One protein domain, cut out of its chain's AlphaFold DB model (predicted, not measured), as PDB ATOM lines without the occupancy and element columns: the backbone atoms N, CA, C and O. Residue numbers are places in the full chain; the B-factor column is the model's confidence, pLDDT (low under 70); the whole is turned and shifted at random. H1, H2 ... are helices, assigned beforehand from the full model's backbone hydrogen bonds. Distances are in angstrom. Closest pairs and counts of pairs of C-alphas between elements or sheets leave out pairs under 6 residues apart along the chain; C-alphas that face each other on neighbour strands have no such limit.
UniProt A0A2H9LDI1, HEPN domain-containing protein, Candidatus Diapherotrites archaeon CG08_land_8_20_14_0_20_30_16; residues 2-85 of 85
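Overview. This is residues 2 to 85 of the 85 residues of the protein "HEPN domain-containing protein" of Candidatus Diapherotrites archaeon CG08_land_8_20_14_0_20_30_16 (UniProt A0A2H9LDI1). Two long helices, H3 and H4, form a hairpin whose arms spread as a V: they pack on each other along residues 36 to 46 of H3 and 68 to 78 of H4, and part toward the link of residues 56 to 61. Two short helices fill in beside the closed part of the V, H2 alongside H3 and H1 alongside the later part of H4, and H1 and H2 also pack on each other. The printed part has 84 residues with four named helices, H1, H2, H3 and H4 in chain order, and no named strand; the class is all helix. The whole is compact, with a radius of gyration of the C-alphas of 13.1 A, yet elongated in outline, with spans of 39 by 25 by 18 A.

Arrangement. Start with H3, residues 34 to 55, and H4, residues 62 to 83, a helical hairpin. They touch at a steep tilt of 44 degrees, opposite ways, and the closest C-alphas are those of Leu 39 and Leu 75, 6.1 A apart. Next look at H2, residues 19 to 29, which makes a second hairpin with H3: they touch at a shallow tilt of 7 degrees, opposite ways, closest at the C-alphas of Ser 27 and Phe 37, 5.5 A apart. H1, residues 2 to 10, touches residues 75 to 83 of H4 alone; the tilt is a shallow 22 degrees, the same way, and the closest C-alphas, those of Ser 4 and Leu 76, are 5.7 A apart. H1 also touches H2 at a steep tilt of 48 degrees, the same way, with the C-alphas of Leu 9 and Thr 26 closest at 6.1 A. The helix packing is part aligned, part crossed: two of these four touching pairs are at a shallow tilt. H1 and H3 are close but not clearly touching, with the C-alphas of Val 5 and Ile 40 closest at 7.2 A. H2 and H4 are apart. In H1, H2, H3 and H4 every O i to N i+4 pair is within hydrogen-bond range.

Along the chain. Find C-alpha 34 at (-47.533, 7.037, -50.805); from there H3 runs 31.6 A to C-alpha 55 at (-43.064, 12.881, -20.055). H4 runs 31.7 A from C-alpha 62 to C-alpha 83 at (-32.141, 1.133, -49.780). H2 measures 15.7 A from C-alpha 19 to C-alpha 29, and H1 measures 12.2 A from C-alpha 2, at (-36.553, 6.614, -35.901), to C-alpha 10.

Size, cuts and confidence. The two C-alphas farthest apart are those of Cys 57 and Lys 85, 41.8 A. The printed part runs from residue 2 to residue 85, the chain's last, and has no cut. The link from H2 to H3 is tight, those from H1 to H2 and from H3 to H4 are short, and no link is long. The mean pLDDT of the printed part is 94.1, and one residue, Lys 85, is under 70.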
ATOM      1  N   PHE A   2     -37.488   5.487 -35.738       96.75
ATOM      2  CA  PHE A   2     -36.553   6.614 -35.901       96.75
ATOM      3  C   PHE A   2     -35.337   6.278 -36.783       96.75
ATOM      4  O   PHE A   2     -35.096   6.945 -37.781       96.75
ATOM      5  N   HIS A   3     -34.620   5.189 -36.482       96.94
ATOM      6  CA  HIS A   3     -33.443   4.795 -37.265       96.94
ATOM      7  C   HIS A   3     -33.757   4.391 -38.711       96.94
ATOM      8  O   HIS A   3     -32.934   4.639 -39.585       96.94
ATOM      9  N   SER A   4     -34.936   3.823 -38.978       97.50
ATOM     10  CA  SER A   4     -35.368   3.488 -40.339       97.50
ATOM     11  C   SER A   4     -35.579   4.762 -41.164       97.50
ATOM     12  O   SER A   4     -34.989   4.912 -42.227       97.50
ATOM     13  N   VAL A   5     -36.326   5.734 -40.623       96.81
ATOM     14  CA  VAL A   5     -36.522   7.045 -41.271       96.81
ATOM     15  C   VAL A   5     -35.187   7.776 -41.446       96.81
ATOM     16  O   VAL A   5     -34.913   8.343 -42.499       96.81
ATOM     17  N   ARG A   6     -34.304   7.706 -40.447       96.56
ATOM     18  CA  ARG A   6     -32.970   8.308 -40.519       96.56
ATOM     19  C   ARG A   6     -32.097   7.716 -41.616       96.56
ATOM     20  O   ARG A   6     -31.419   8.464 -42.309       96.56
ATOM     21  N   ALA A   7     -32.133   6.399 -41.805       96.50
ATOM     22  CA  ALA A   7     -31.376   5.754 -42.873       96.50
ATOM     23  C   ALA A   7     -31.805   6.260 -44.265       96.50
ATOM     24  O   ALA A   7     -30.955   6.449 -45.132       96.50
ATOM     25  N   LEU A   8     -33.098   6.548 -44.458       96.06
ATOM     26  CA  LEU A   8     -33.625   7.139 -45.695       96.06
ATOM     27  C   LEU A   8     -33.134   8.577 -45.926       96.06
ATOM     28  O   LEU A   8     -32.856   8.955 -47.059       96.06
ATOM     29  N   LEU A   9     -33.006   9.385 -44.873       94.19
ATOM     30  CA  LEU A   9     -32.404  10.721 -44.976       94.19
ATOM     31  C   LEU A   9     -30.908  10.642 -45.302       94.19
ATOM     32  O   LEU A   9     -30.427  11.369 -46.173       94.19
ATOM     33  N   TYR A  10     -30.190   9.718 -44.658       95.06
ATOM     34  CA  TYR A  10     -28.759   9.511 -44.891       95.06
ATOM     35  C   TYR A  10     -28.477   9.063 -46.326       95.06
ATOM     36  O   TYR A  10     -27.534   9.562 -46.938       95.06
ATOM     37  N   SER A  11     -29.322   8.209 -46.911       94.75
ATOM     38  CA  SER A  11     -29.181   7.802 -48.318       94.75
ATOM     39  C   SER A  11     -29.401   8.943 -49.317       94.75
ATOM     40  O   SER A  11     -29.057   8.818 -50.490       94.75
ATOM     41  N   LYS A  12     -29.942  10.076 -48.857       93.50
ATOM     42  CA  LYS A  12     -30.116  11.311 -49.630       93.50
ATOM     43  C   LYS A  12     -29.085  12.388 -49.279       93.50
ATOM     44  O   LYS A  12     -29.186  13.499 -49.787       93.50
ATOM     45  N   GLY A  13     -28.089  12.065 -48.449       94.44
ATOM     46  CA  GLY A  13     -27.008  12.977 -48.067       94.44
ATOM     47  C   GLY A  13     -27.404  14.033 -47.033       94.44
ATOM     48  O   GLY A  13     -26.674  15.001 -46.836       94.44
ATOM     49  N   PHE A  14     -28.548  13.867 -46.366       93.81
ATOM     50  CA  PHE A  14     -29.031  14.804 -45.354       93.81
ATOM     51  C   PHE A  14     -28.879  14.233 -43.946       93.81
ATOM     52  O   PHE A  14     -28.998  13.030 -43.734       93.81
ATOM     53  N   SER A  15     -28.695  15.115 -42.965       89.81
ATOM     54  CA  SER A  15     -28.731  14.786 -41.537       89.81
ATOM     55  C   SER A  15     -29.912  15.465 -40.851       89.81
ATOM     56  O   SER A  15     -30.234  16.620 -41.145       89.81
ATOM     57  N   GLU A  16     -30.525  14.793 -39.886       88.12
ATOM     58  CA  GLU A  16     -31.584  15.369 -39.067       88.12
ATOM     59  C   GLU A  16     -31.036  16.297 -37.969       88.12
ATOM     60  O   GLU A  16     -30.032  15.997 -37.330       88.12
ATOM     61  N   LYS A  17     -31.725  17.417 -37.701       87.00
ATOM     62  CA  LYS A  17     -31.429  18.312 -36.559       87.00
ATOM     63  C   LYS A  17     -32.248  17.993 -35.301       87.00
ATOM     64  O   LYS A  17     -32.057  18.616 -34.264       87.00
ATOM     65  N   GLY A  18     -33.188  17.057 -35.399       90.06
ATOM     66  CA  GLY A  18     -34.105  16.693 -34.325       90.06
ATOM     67  C   GLY A  18     -35.216  15.773 -34.820       90.06
ATOM     68  O   GLY A  18     -35.385  15.578 -36.026       90.06
ATOM     69  N   HIS A  19     -35.987  15.208 -33.889       89.88
ATOM     70  CA  HIS A  19     -36.985  14.191 -34.224       89.88
ATOM     71  C   HIS A  19     -38.113  14.729 -35.116       89.88
ATOM     72  O   HIS A  19     -38.489  14.062 -36.067       89.88
ATOM     73  N   TYR A  20     -38.630  15.935 -34.856       88.94
ATOM     74  CA  TYR A  20     -39.662  16.539 -35.708       88.94
ATOM     75  C   TYR A  20     -39.154  16.764 -37.143       88.94
ATOM     76  O   TYR A  20     -39.790  16.342 -38.108       88.94
ATOM     77  N   CYS A  21     -37.962  17.357 -37.280       91.38
ATOM     78  CA  CYS A  21     -37.334  17.590 -38.579       91.38
ATOM     79  C   CYS A  21     -37.099  16.287 -39.348       91.38
ATOM     80  O   CYS A  21     -37.258  16.280 -40.563       91.38
ATOM     81  N   LEU A  22     -36.750  15.196 -38.658       95.12
ATOM     82  CA  LEU A  22     -36.566  13.884 -39.274       95.12
ATOM     83  C   LEU A  22     -37.822  13.451 -40.046       95.12
ATOM     84  O   LEU A  22     -37.733  13.155 -41.236       95.12
ATOM     85  N   PHE A  23     -38.983  13.415 -39.386       95.06
ATOM     86  CA  PHE A  23     -40.219  12.928 -40.005       95.06
ATOM     87  C   PHE A  23     -40.707  13.874 -41.108       95.06
ATOM     88  O   PHE A  23     -40.946  13.424 -42.226       95.06
ATOM     89  N   GLN A  24     -40.757  15.184 -40.845       93.38
ATOM     90  CA  GLN A  24     -41.214  16.171 -41.831       93.38
ATOM     91  C   GLN A  24     -40.335  16.209 -43.084       93.38
ATOM     92  O   GLN A  24     -40.838  16.193 -44.209       93.38
ATOM     93  N   PHE A  25     -39.010  16.232 -42.907       94.50
ATOM     94  CA  PHE A  25     -38.101  16.332 -44.043       94.50
ATOM     95  C   PHE A  25     -38.115  15.048 -44.878       94.50
ATOM     96  O   PHE A  25     -38.200  15.118 -46.104       94.50
ATOM     97  N   THR A  26     -38.124  13.877 -44.232       93.88
ATOM     98  CA  THR A  26     -38.204  12.602 -44.960       93.88
ATOM     99  C   THR A  26     -39.516  12.484 -45.733       93.88
ATOM    100  O   THR A  26     -39.478  12.117 -46.907       93.88
ATOM    101  N   SER A  27     -40.655  12.864 -45.137       93.19
ATOM    102  CA  SER A  27     -41.948  12.892 -45.841       93.19
ATOM    103  C   SER A  27     -41.905  13.751 -47.102       93.19
ATOM    104  O   SER A  27     -42.458  13.358 -48.124       93.19
ATOM    105  N   ASN A  28     -41.232  14.905 -47.062       93.75
ATOM    106  CA  ASN A  28     -41.134  15.784 -48.225       93.75
ATOM    107  C   ASN A  28     -40.212  15.216 -49.321       93.75
ATOM    108  O   ASN A  28     -40.543  15.296 -50.503       93.75
ATOM    109  N   ILE A  29     -39.071  14.620 -48.948       93.44
ATOM    110  CA  ILE A  29     -38.124  14.028 -49.912       93.44
ATOM    111  C   ILE A  29     -38.742  12.823 -50.632       93.44
ATOM    112  O   ILE A  29     -38.520  12.638 -51.825       93.44
ATOM    113  N   PHE A  30     -39.514  12.005 -49.916       91.06
ATOM    114  CA  PHE A  30     -40.107  10.774 -50.441       91.06
ATOM    115  C   PHE A  30     -41.612  10.903 -50.728       91.06
ATOM    116  O   PHE A  30     -42.315   9.896 -50.765       91.06
ATOM    117  N   LYS A  31     -42.112  12.123 -50.962       91.25
ATOM    118  CA  LYS A  31     -43.547  12.432 -51.130       91.25
ATOM    119  C   LYS A  31     -44.261  11.662 -52.247       91.25
ATOM    120  O   LYS A  31     -45.478  11.558 -52.227       91.25
ATOM    121  N   GLU A  32     -43.519  11.152 -53.226       93.75
ATOM    122  CA  GLU A  32     -44.064  10.370 -54.344       93.75
ATOM    123  C   GLU A  32     -44.307   8.897 -53.970       93.75
ATOM    124  O   GLU A  32     -44.999   8.175 -54.685       93.75
ATOM    125  N   ASN A  33     -43.759   8.436 -52.842       94.75
ATOM    126  CA  ASN A  33     -44.000   7.102 -52.313       94.75
ATOM    127  C   ASN A  33     -45.103   7.162 -51.247       94.75
ATOM    128  O   ASN A  33     -44.823   7.373 -50.066       94.75
ATOM    129  N   ASN A  34     -46.353   6.964 -51.675       95.12
ATOM    130  CA  ASN A  34     -47.533   7.037 -50.805       95.12
ATOM    131  C   ASN A  34     -47.457   6.068 -49.611       95.12
ATOM    132  O   ASN A  34     -47.762   6.461 -48.490       95.12
ATOM    133  N   GLU A  35     -46.997   4.831 -49.831       96.19
ATOM    134  CA  GLU A  35     -46.855   3.826 -48.765       96.19
ATOM    135  C   GLU A  35     -45.859   4.298 -47.694       96.19
ATOM    136  O   GLU A  35     -46.137   4.261 -46.493       96.19
ATOM    137  N   LEU A  36     -44.703   4.811 -48.124       96.31
ATOM    138  CA  LEU A  36     -43.705   5.351 -47.207       96.31
ATOM    139  C   LEU A  36     -44.221   6.602 -46.488       96.31
ATOM    140  O   LEU A  36     -43.993   6.747 -45.289       96.31
ATOM    141  N   PHE A  37     -44.914   7.493 -47.195       95.62
ATOM    142  CA  PHE A  37     -45.488   8.704 -46.616       95.62
ATOM    143  C   PHE A  37     -46.450   8.376 -45.466       95.62
ATOM    144  O   PHE A  37     -46.328   8.937 -44.372       95.62
ATOM    145  N   GLU A  38     -47.356   7.416 -45.667       95.75
ATOM    146  CA  GLU A  38     -48.289   6.967 -44.630       95.75
ATOM    147  C   GLU A  38     -47.569   6.348 -43.426       95.75
ATOM    148  O   GLU A  38     -47.906   6.648 -42.274       95.75
ATOM    149  N   LEU A  39     -46.546   5.523 -43.666       97.38
ATOM    150  CA  LEU A  39     -45.753   4.907 -42.600       97.38
ATOM    151  C   LEU A  39     -44.929   5.930 -41.810       97.38
ATOM    152  O   LEU A  39     -44.832   5.820 -40.586       97.38
ATOM    153  N   ILE A  40     -44.367   6.948 -42.468       96.62
ATOM    154  CA  ILE A  40     -43.670   8.052 -41.794       96.62
ATOM    155  C   ILE A  40     -44.660   8.848 -40.935       96.62
ATOM    156  O   ILE A  40     -44.339   9.169 -39.791       96.62
ATOM    157  N   ALA A  41     -45.878   9.102 -41.425       95.44
ATOM    158  CA  ALA A  41     -46.915   9.780 -40.651       95.44
ATOM    159  C   ALA A  41     -47.356   8.967 -39.418       95.44
ATOM    160  O   ALA A  41     -47.510   9.534 -38.333       95.44
ATOM    161  N   LYS A  42     -47.520   7.640 -39.543       96.62
ATOM    162  CA  LYS A  42     -47.760   6.746 -38.391       96.62
ATOM    163  C   LYS A  42     -46.608   6.817 -37.389       96.62
ATOM    164  O   LYS A  42     -46.839   6.983 -36.195       96.62
ATOM    165  N   ALA A  43     -45.369   6.764 -37.871       96.69
ATOM    166  CA  ALA A  43     -44.192   6.818 -37.017       96.69
ATOM    167  C   ALA A  43     -44.022   8.167 -36.292       96.69
ATOM    168  O   ALA A  43     -43.585   8.183 -35.139       96.69
ATOM    169  N   ASP A  44     -44.405   9.288 -36.915       96.31
ATOM    170  CA  ASP A  44     -44.425  10.598 -36.251       96.31
ATOM    171  C   ASP A  44     -45.505  10.653 -35.158       96.31
ATOM    172  O   ASP A  44     -45.240  11.132 -34.055       96.31
ATOM    173  N   ARG A  45     -46.686  10.059 -35.386       95.06
ATOM    174  CA  ARG A  45     -47.694   9.892 -34.322       95.06
ATOM    175  C   ARG A  45     -47.170   9.045 -33.166       95.06
ATOM    176  O   ARG A  45     -47.351   9.427 -32.013       95.06
ATOM    177  N   SER A  46     -46.460   7.948 -33.443       95.00
ATOM    178  CA  SER A  46     -45.812   7.153 -32.391       95.00
ATOM    179  C   SER A  46     -44.745   7.949 -31.630       95.00
ATOM    180  O   SER A  46     -44.579   7.743 -30.430       95.00
ATOM    181  N   ARG A  47     -44.030   8.877 -32.285       94.56
ATOM    182  CA  ARG A  47     -43.100   9.795 -31.603       94.56
ATOM    183  C   ARG A  47     -43.842  10.717 -30.634       94.56
ATOM    184  O   ARG A  47     -43.359  10.876 -29.516       94.56
ATOM    185  N   VAL A  48     -44.950  11.324 -31.065       94.00
ATOM    186  CA  VAL A  48     -45.776  12.204 -30.215       94.00
ATOM    187  C   VAL A  48     -46.329  11.419 -29.032       94.00
ATOM    188  O   VAL A  48     -46.033  11.759 -27.898       94.00
ATOM    189  N   SER A  49     -46.974  10.277 -29.276       93.38
ATOM    190  CA  SER A  49     -47.504   9.433 -28.200       93.38
ATOM    191  C   SER A  49     -46.417   8.973 -27.220       93.38
ATOM    192  O   SER A  49     -46.631   8.979 -26.012       93.38
ATOM    193  N   ARG A  50     -45.210   8.637 -27.700       93.50
ATOM    194  CA  ARG A  50     -44.071   8.318 -26.823       93.50
ATOM    195  C   ARG A  50     -43.653   9.505 -25.955       93.50
ATOM    196  O   ARG A  50     -43.131   9.277 -24.868       93.50
ATOM    197  N   GLN A  51     -43.795  10.737 -26.438       92.38
ATOM    198  CA  GLN A  51     -43.531  11.928 -25.640       92.38
ATOM    199  C   GLN A  51     -44.592  12.067 -24.541       92.38
ATOM    200  O   GLN A  51     -44.216  12.121 -23.375       92.38
ATOM    201  N   ASP A  52     -45.869  11.987 -24.905       93.56
ATOM    202  CA  ASP A  52     -46.996  12.114 -23.975       93.56
ATOM    203  C   ASP A  52     -46.939  11.046 -22.863       93.56
ATOM    204  O   ASP A  52     -47.065  11.339 -21.677       93.56
ATOM    205  N   ILE A  53     -46.671   9.787 -23.224       92.25
ATOM    206  CA  ILE A  53     -46.575   8.682 -22.257       92.25
ATOM    207  C   ILE A  53     -45.355   8.850 -21.344       92.25
ATOM    208  O   ILE A  53     -45.438   8.636 -20.137       92.25
ATOM    209  N   ALA A  54     -44.196   9.198 -21.912       90.25
ATOM    210  CA  ALA A  54     -42.943   9.200 -21.158       90.25
ATOM    211  C   ALA A  54     -42.739  10.454 -20.300       90.25
ATOM    212  O   ALA A  54     -42.012  10.381 -19.312       90.25
ATOM    213  N   TYR A  55     -43.312  11.590 -20.700       90.81
ATOM    214  CA  TYR A  55     -43.064  12.881 -20.055       90.81
ATOM    215  C   TYR A  55     -44.317  13.501 -19.445       90.81
ATOM    216  O   TYR A  55     -44.197  14.165 -18.419       90.81
ATOM    217  N   ASP A  56     -45.498  13.235 -20.007       92.88
ATOM    218  CA  ASP A  56     -46.763  13.796 -19.519       92.88
ATOM    219  C   ASP A  56     -47.573  12.780 -18.691       92.88
ATOM    220  O   ASP A  56     -48.721  13.036 -18.333       92.88
ATOM    221  N   CYS A  57     -46.962  11.634 -18.354       89.50
ATOM    222  CA  CYS A  57     -47.555  10.556 -17.554       89.50
ATOM    223  C   CYS A  57     -48.900  10.054 -18.104       89.50
ATOM    224  O   CYS A  57     -49.776   9.648 -17.340       89.50
ATOM    225  N   MET A  58     -49.070  10.088 -19.427       93.38
ATOM    226  CA  MET A  58     -50.265   9.581 -20.095       93.38
ATOM    227  C   MET A  58     -50.252   8.050 -20.162       93.38
ATOM    228  O   MET A  58     -49.211   7.426 -20.383       93.38
ATOM    229  N   ASP A  59     -51.429   7.442 -20.030       92.69
ATOM    230  CA  ASP A  59     -51.578   5.995 -20.155       92.69
ATOM    231  C   ASP A  59     -51.437   5.522 -21.608       92.69
ATOM    232  O   ASP A  59     -51.748   6.228 -22.571       92.69
ATOM    233  N   SER A  60     -51.009   4.270 -21.758       92.44
ATOM    234  CA  SER A  60     -50.996   3.554 -23.035       92.44
ATOM    235  C   SER A  60     -51.859   2.300 -22.952       92.44
ATOM    236  O   SER A  60     -52.028   1.724 -21.877       92.44
ATOM    237  N   ASN A  61     -52.384   1.845 -24.087       93.81
ATOM    238  CA  ASN A  61     -53.173   0.620 -24.167       93.81
ATOM    239  C   ASN A  61     -52.540  -0.434 -25.095       93.81
ATOM    240  O   ASN A  61     -51.595  -0.181 -25.848       93.81
ATOM    241  N   LYS A  62     -53.083  -1.655 -25.037       96.56
ATOM    242  CA  LYS A  62     -52.591  -2.802 -25.816       96.56
ATOM    243  C   LYS A  62     -52.638  -2.558 -27.327       96.56
ATOM    244  O   LYS A  62     -51.746  -3.008 -28.038       96.56
ATOM    245  N   GLU A  63     -53.669  -1.875 -27.810       95.31
ATOM    246  CA  GLU A  63     -53.841  -1.579 -29.232       95.31
ATOM    247  C   GLU A  63     -52.760  -0.611 -29.724       95.31
ATOM    248  O   GLU A  63     -52.080  -0.906 -30.702       95.31
ATOM    249  N   GLN A  64     -52.509   0.469 -28.982       93.38
ATOM    250  CA  GLN A  64     -51.438   1.429 -29.262       93.38
ATOM    251  C   GLN A  64     -50.058   0.759 -29.259       93.38
ATOM    252  O   GLN A  64     -49.241   1.000 -30.149       93.38
ATOM    253  N   ALA A  65     -49.798  -0.119 -28.285       94.88
ATOM    254  CA  ALA A  65     -48.551  -0.877 -28.229       94.88
ATOM    255  C   ALA A  65     -48.387  -1.798 -29.453       94.88
ATOM    256  O   ALA A  65     -47.302  -1.884 -30.035       94.88
ATOM    257  N   GLN A  66     -49.467  -2.464 -29.871       97.44
ATOM    258  CA  GLN A  66     -49.452  -3.345 -31.033       97.44
ATOM    259  C   GLN A  66     -49.279  -2.569 -32.346       97.44
ATOM    260  O   GLN A  66     -48.489  -2.986 -33.195       97.44
ATOM    261  N   ASP A  67     -49.958  -1.432 -32.500       95.50
ATOM    262  CA  ASP A  67     -49.830  -0.553 -33.666       95.50
ATOM    263  C   ASP A  67     -48.400  -0.010 -33.807       95.50
ATOM    264  O   ASP A  67     -47.827  -0.023 -34.901       95.50
ATOM    265  N   ALA A  68     -47.757   0.350 -32.689       96.31
ATOM    266  CA  ALA A  68     -46.357   0.760 -32.685       96.31
ATOM    267  C   ALA A  68     -45.422  -0.368 -33.168       96.31
ATOM    268  O   ALA A  68     -44.514  -0.133 -33.969       96.31
ATOM    269  N   ILE A  69     -45.641  -1.613 -32.734       97.88
ATOM    270  CA  ILE A  69     -44.846  -2.760 -33.202       97.88
ATOM    271  C   ILE A  69     -45.053  -2.994 -34.702       97.88
ATOM    272  O   ILE A  69     -44.076  -3.200 -35.429       97.88
ATOM    273  N   ASN A  70     -46.301  -2.959 -35.170       98.12
ATOM    274  CA  ASN A  70     -46.642  -3.201 -36.571       98.12
ATOM    275  C   ASN A  70     -46.038  -2.125 -37.476       98.12
ATOM    276  O   ASN A  70     -45.266  -2.447 -38.380       98.12
ATOM    277  N   THR A  71     -46.253  -0.853 -37.137       98.00
ATOM    278  CA  THR A  71     -45.662   0.290 -37.842       98.00
ATOM    279  C   THR A  71     -44.133   0.188 -37.881       98.00
ATOM    280  O   THR A  71     -43.510   0.468 -38.904       98.00
ATOM    281  N   ALA A  72     -43.486  -0.246 -36.790       98.31
ATOM    282  CA  ALA A  72     -42.031  -0.379 -36.755       98.31
ATOM    283  C   ALA A  72     -41.515  -1.467 -37.708       98.31
ATOM    284  O   ALA A  72     -40.475  -1.261 -38.339       98.31
ATOM    285  N   LYS A  73     -42.229  -2.595 -37.810       98.50
ATOM    286  CA  LYS A  73     -41.906  -3.696 -38.729       98.50
ATOM    287  C   LYS A  73     -42.103  -3.279 -40.183       98.50
ATOM    288  O   LYS A  73     -41.171  -3.408 -40.972       98.50
ATOM    289  N   GLU A  74     -43.272  -2.735 -40.511       98.44
ATOM    290  CA  GLU A  74     -43.619  -2.277 -41.863       98.44
ATOM    291  C   GLU A  74     -42.611  -1.243 -42.372       98.44
ATOM    292  O   GLU A  74     -42.031  -1.396 -43.448       98.44
ATOM    293  N   LEU A  75     -42.309  -0.239 -41.545       98.12
ATOM    294  CA  LEU A  75     -41.358   0.808 -41.894       98.12
ATOM    295  C   LEU A  75     -39.931   0.271 -42.072       98.12
ATOM    296  O   LEU A  75     -39.217   0.730 -42.963       98.12
ATOM    297  N   LEU A  76     -39.490  -0.683 -41.244       98.38
ATOM    298  CA  LEU A  76     -38.175  -1.311 -41.397       98.38
ATOM    299  C   LEU A  76     -38.071  -2.069 -42.723       98.38
ATOM    300  O   LEU A  76     -37.091  -1.892 -43.446       98.38
ATOM    301  N   GLU A  77     -39.070  -2.884 -43.047       98.06
ATOM    302  CA  GLU A  77     -39.070  -3.678 -44.273       98.06
ATOM    303  C   GLU A  77     -39.136  -2.802 -45.523       98.06
ATOM    304  O   GLU A  77     -38.350  -2.998 -46.450       98.06
ATOM    305  N   LEU A  78     -39.990  -1.775 -45.537       97.62
ATOM    306  CA  LEU A  78     -40.041  -0.838 -46.657       97.62
ATOM    307  C   LEU A  78     -38.733  -0.052 -46.809       97.62
ATOM    308  O   LEU A  78     -38.231   0.101 -47.922       97.62
ATOM    309  N   THR A  79     -38.133   0.385 -45.697       97.44
ATOM    310  CA  THR A  79     -36.833   1.074 -45.721       97.44
ATOM    311  C   THR A  79     -35.760   0.201 -46.367       97.44
ATOM    312  O   THR A  79     -35.057   0.670 -47.258       97.44
ATOM    313  N   LYS A  80     -35.658  -1.081 -45.986       97.44
ATOM    314  CA  LYS A  80     -34.718  -2.015 -46.623       97.44
ATOM    315  C   LYS A  80     -34.975  -2.120 -48.126       97.44
ATOM    316  O   LYS A  80     -34.041  -1.990 -48.902       97.44
ATOM    317  N   LYS A  81     -36.231  -2.293 -48.550       96.50
ATOM    318  CA  LYS A  81     -36.582  -2.387 -49.981       96.50
ATOM    319  C   LYS A  81     -36.154  -1.152 -50.780       96.50
ATOM    320  O   LYS A  81     -35.749  -1.293 -51.928       96.50
ATOM    321  N   ILE A  82     -36.256   0.036 -50.188       95.44
ATOM    322  CA  ILE A  82     -35.852   1.294 -50.828       95.44
ATOM    323  C   ILE A  82     -34.326   1.417 -50.903       95.44
ATOM    324  O   ILE A  82     -33.824   1.922 -51.899       95.44
ATOM    325  N   LEU A  83     -33.599   0.977 -49.871       94.81
ATOM    326  CA  LEU A  83     -32.141   1.133 -49.780       94.81
ATOM    327  C   LEU A  83     -31.336   0.029 -50.482       94.81
ATOM    328  O   LEU A  83     -30.168   0.243 -50.781       94.81
ATOM    329  N   THR A  84     -31.926  -1.145 -50.715       89.00
ATOM    330  CA  THR A  84     -31.282  -2.255 -51.445       89.00
ATOM    331  C   THR A  84     -31.523  -2.179 -52.962       89.00
ATOM    332  O   THR A  84     -31.033  -3.029 -53.702       89.00
ATOM    333  N   LYS A  85     -32.299  -1.196 -53.429       56.97
ATOM    334  CA  LYS A  85     -32.440  -0.858 -54.851       56.97
ATOM    335  C   LYS A  85     -31.313   0.065 -55.292       56.97
ATOM    336  O   LYS A  85     -30.852  -0.130 -56.435       56.97
TER     337      LYS A  85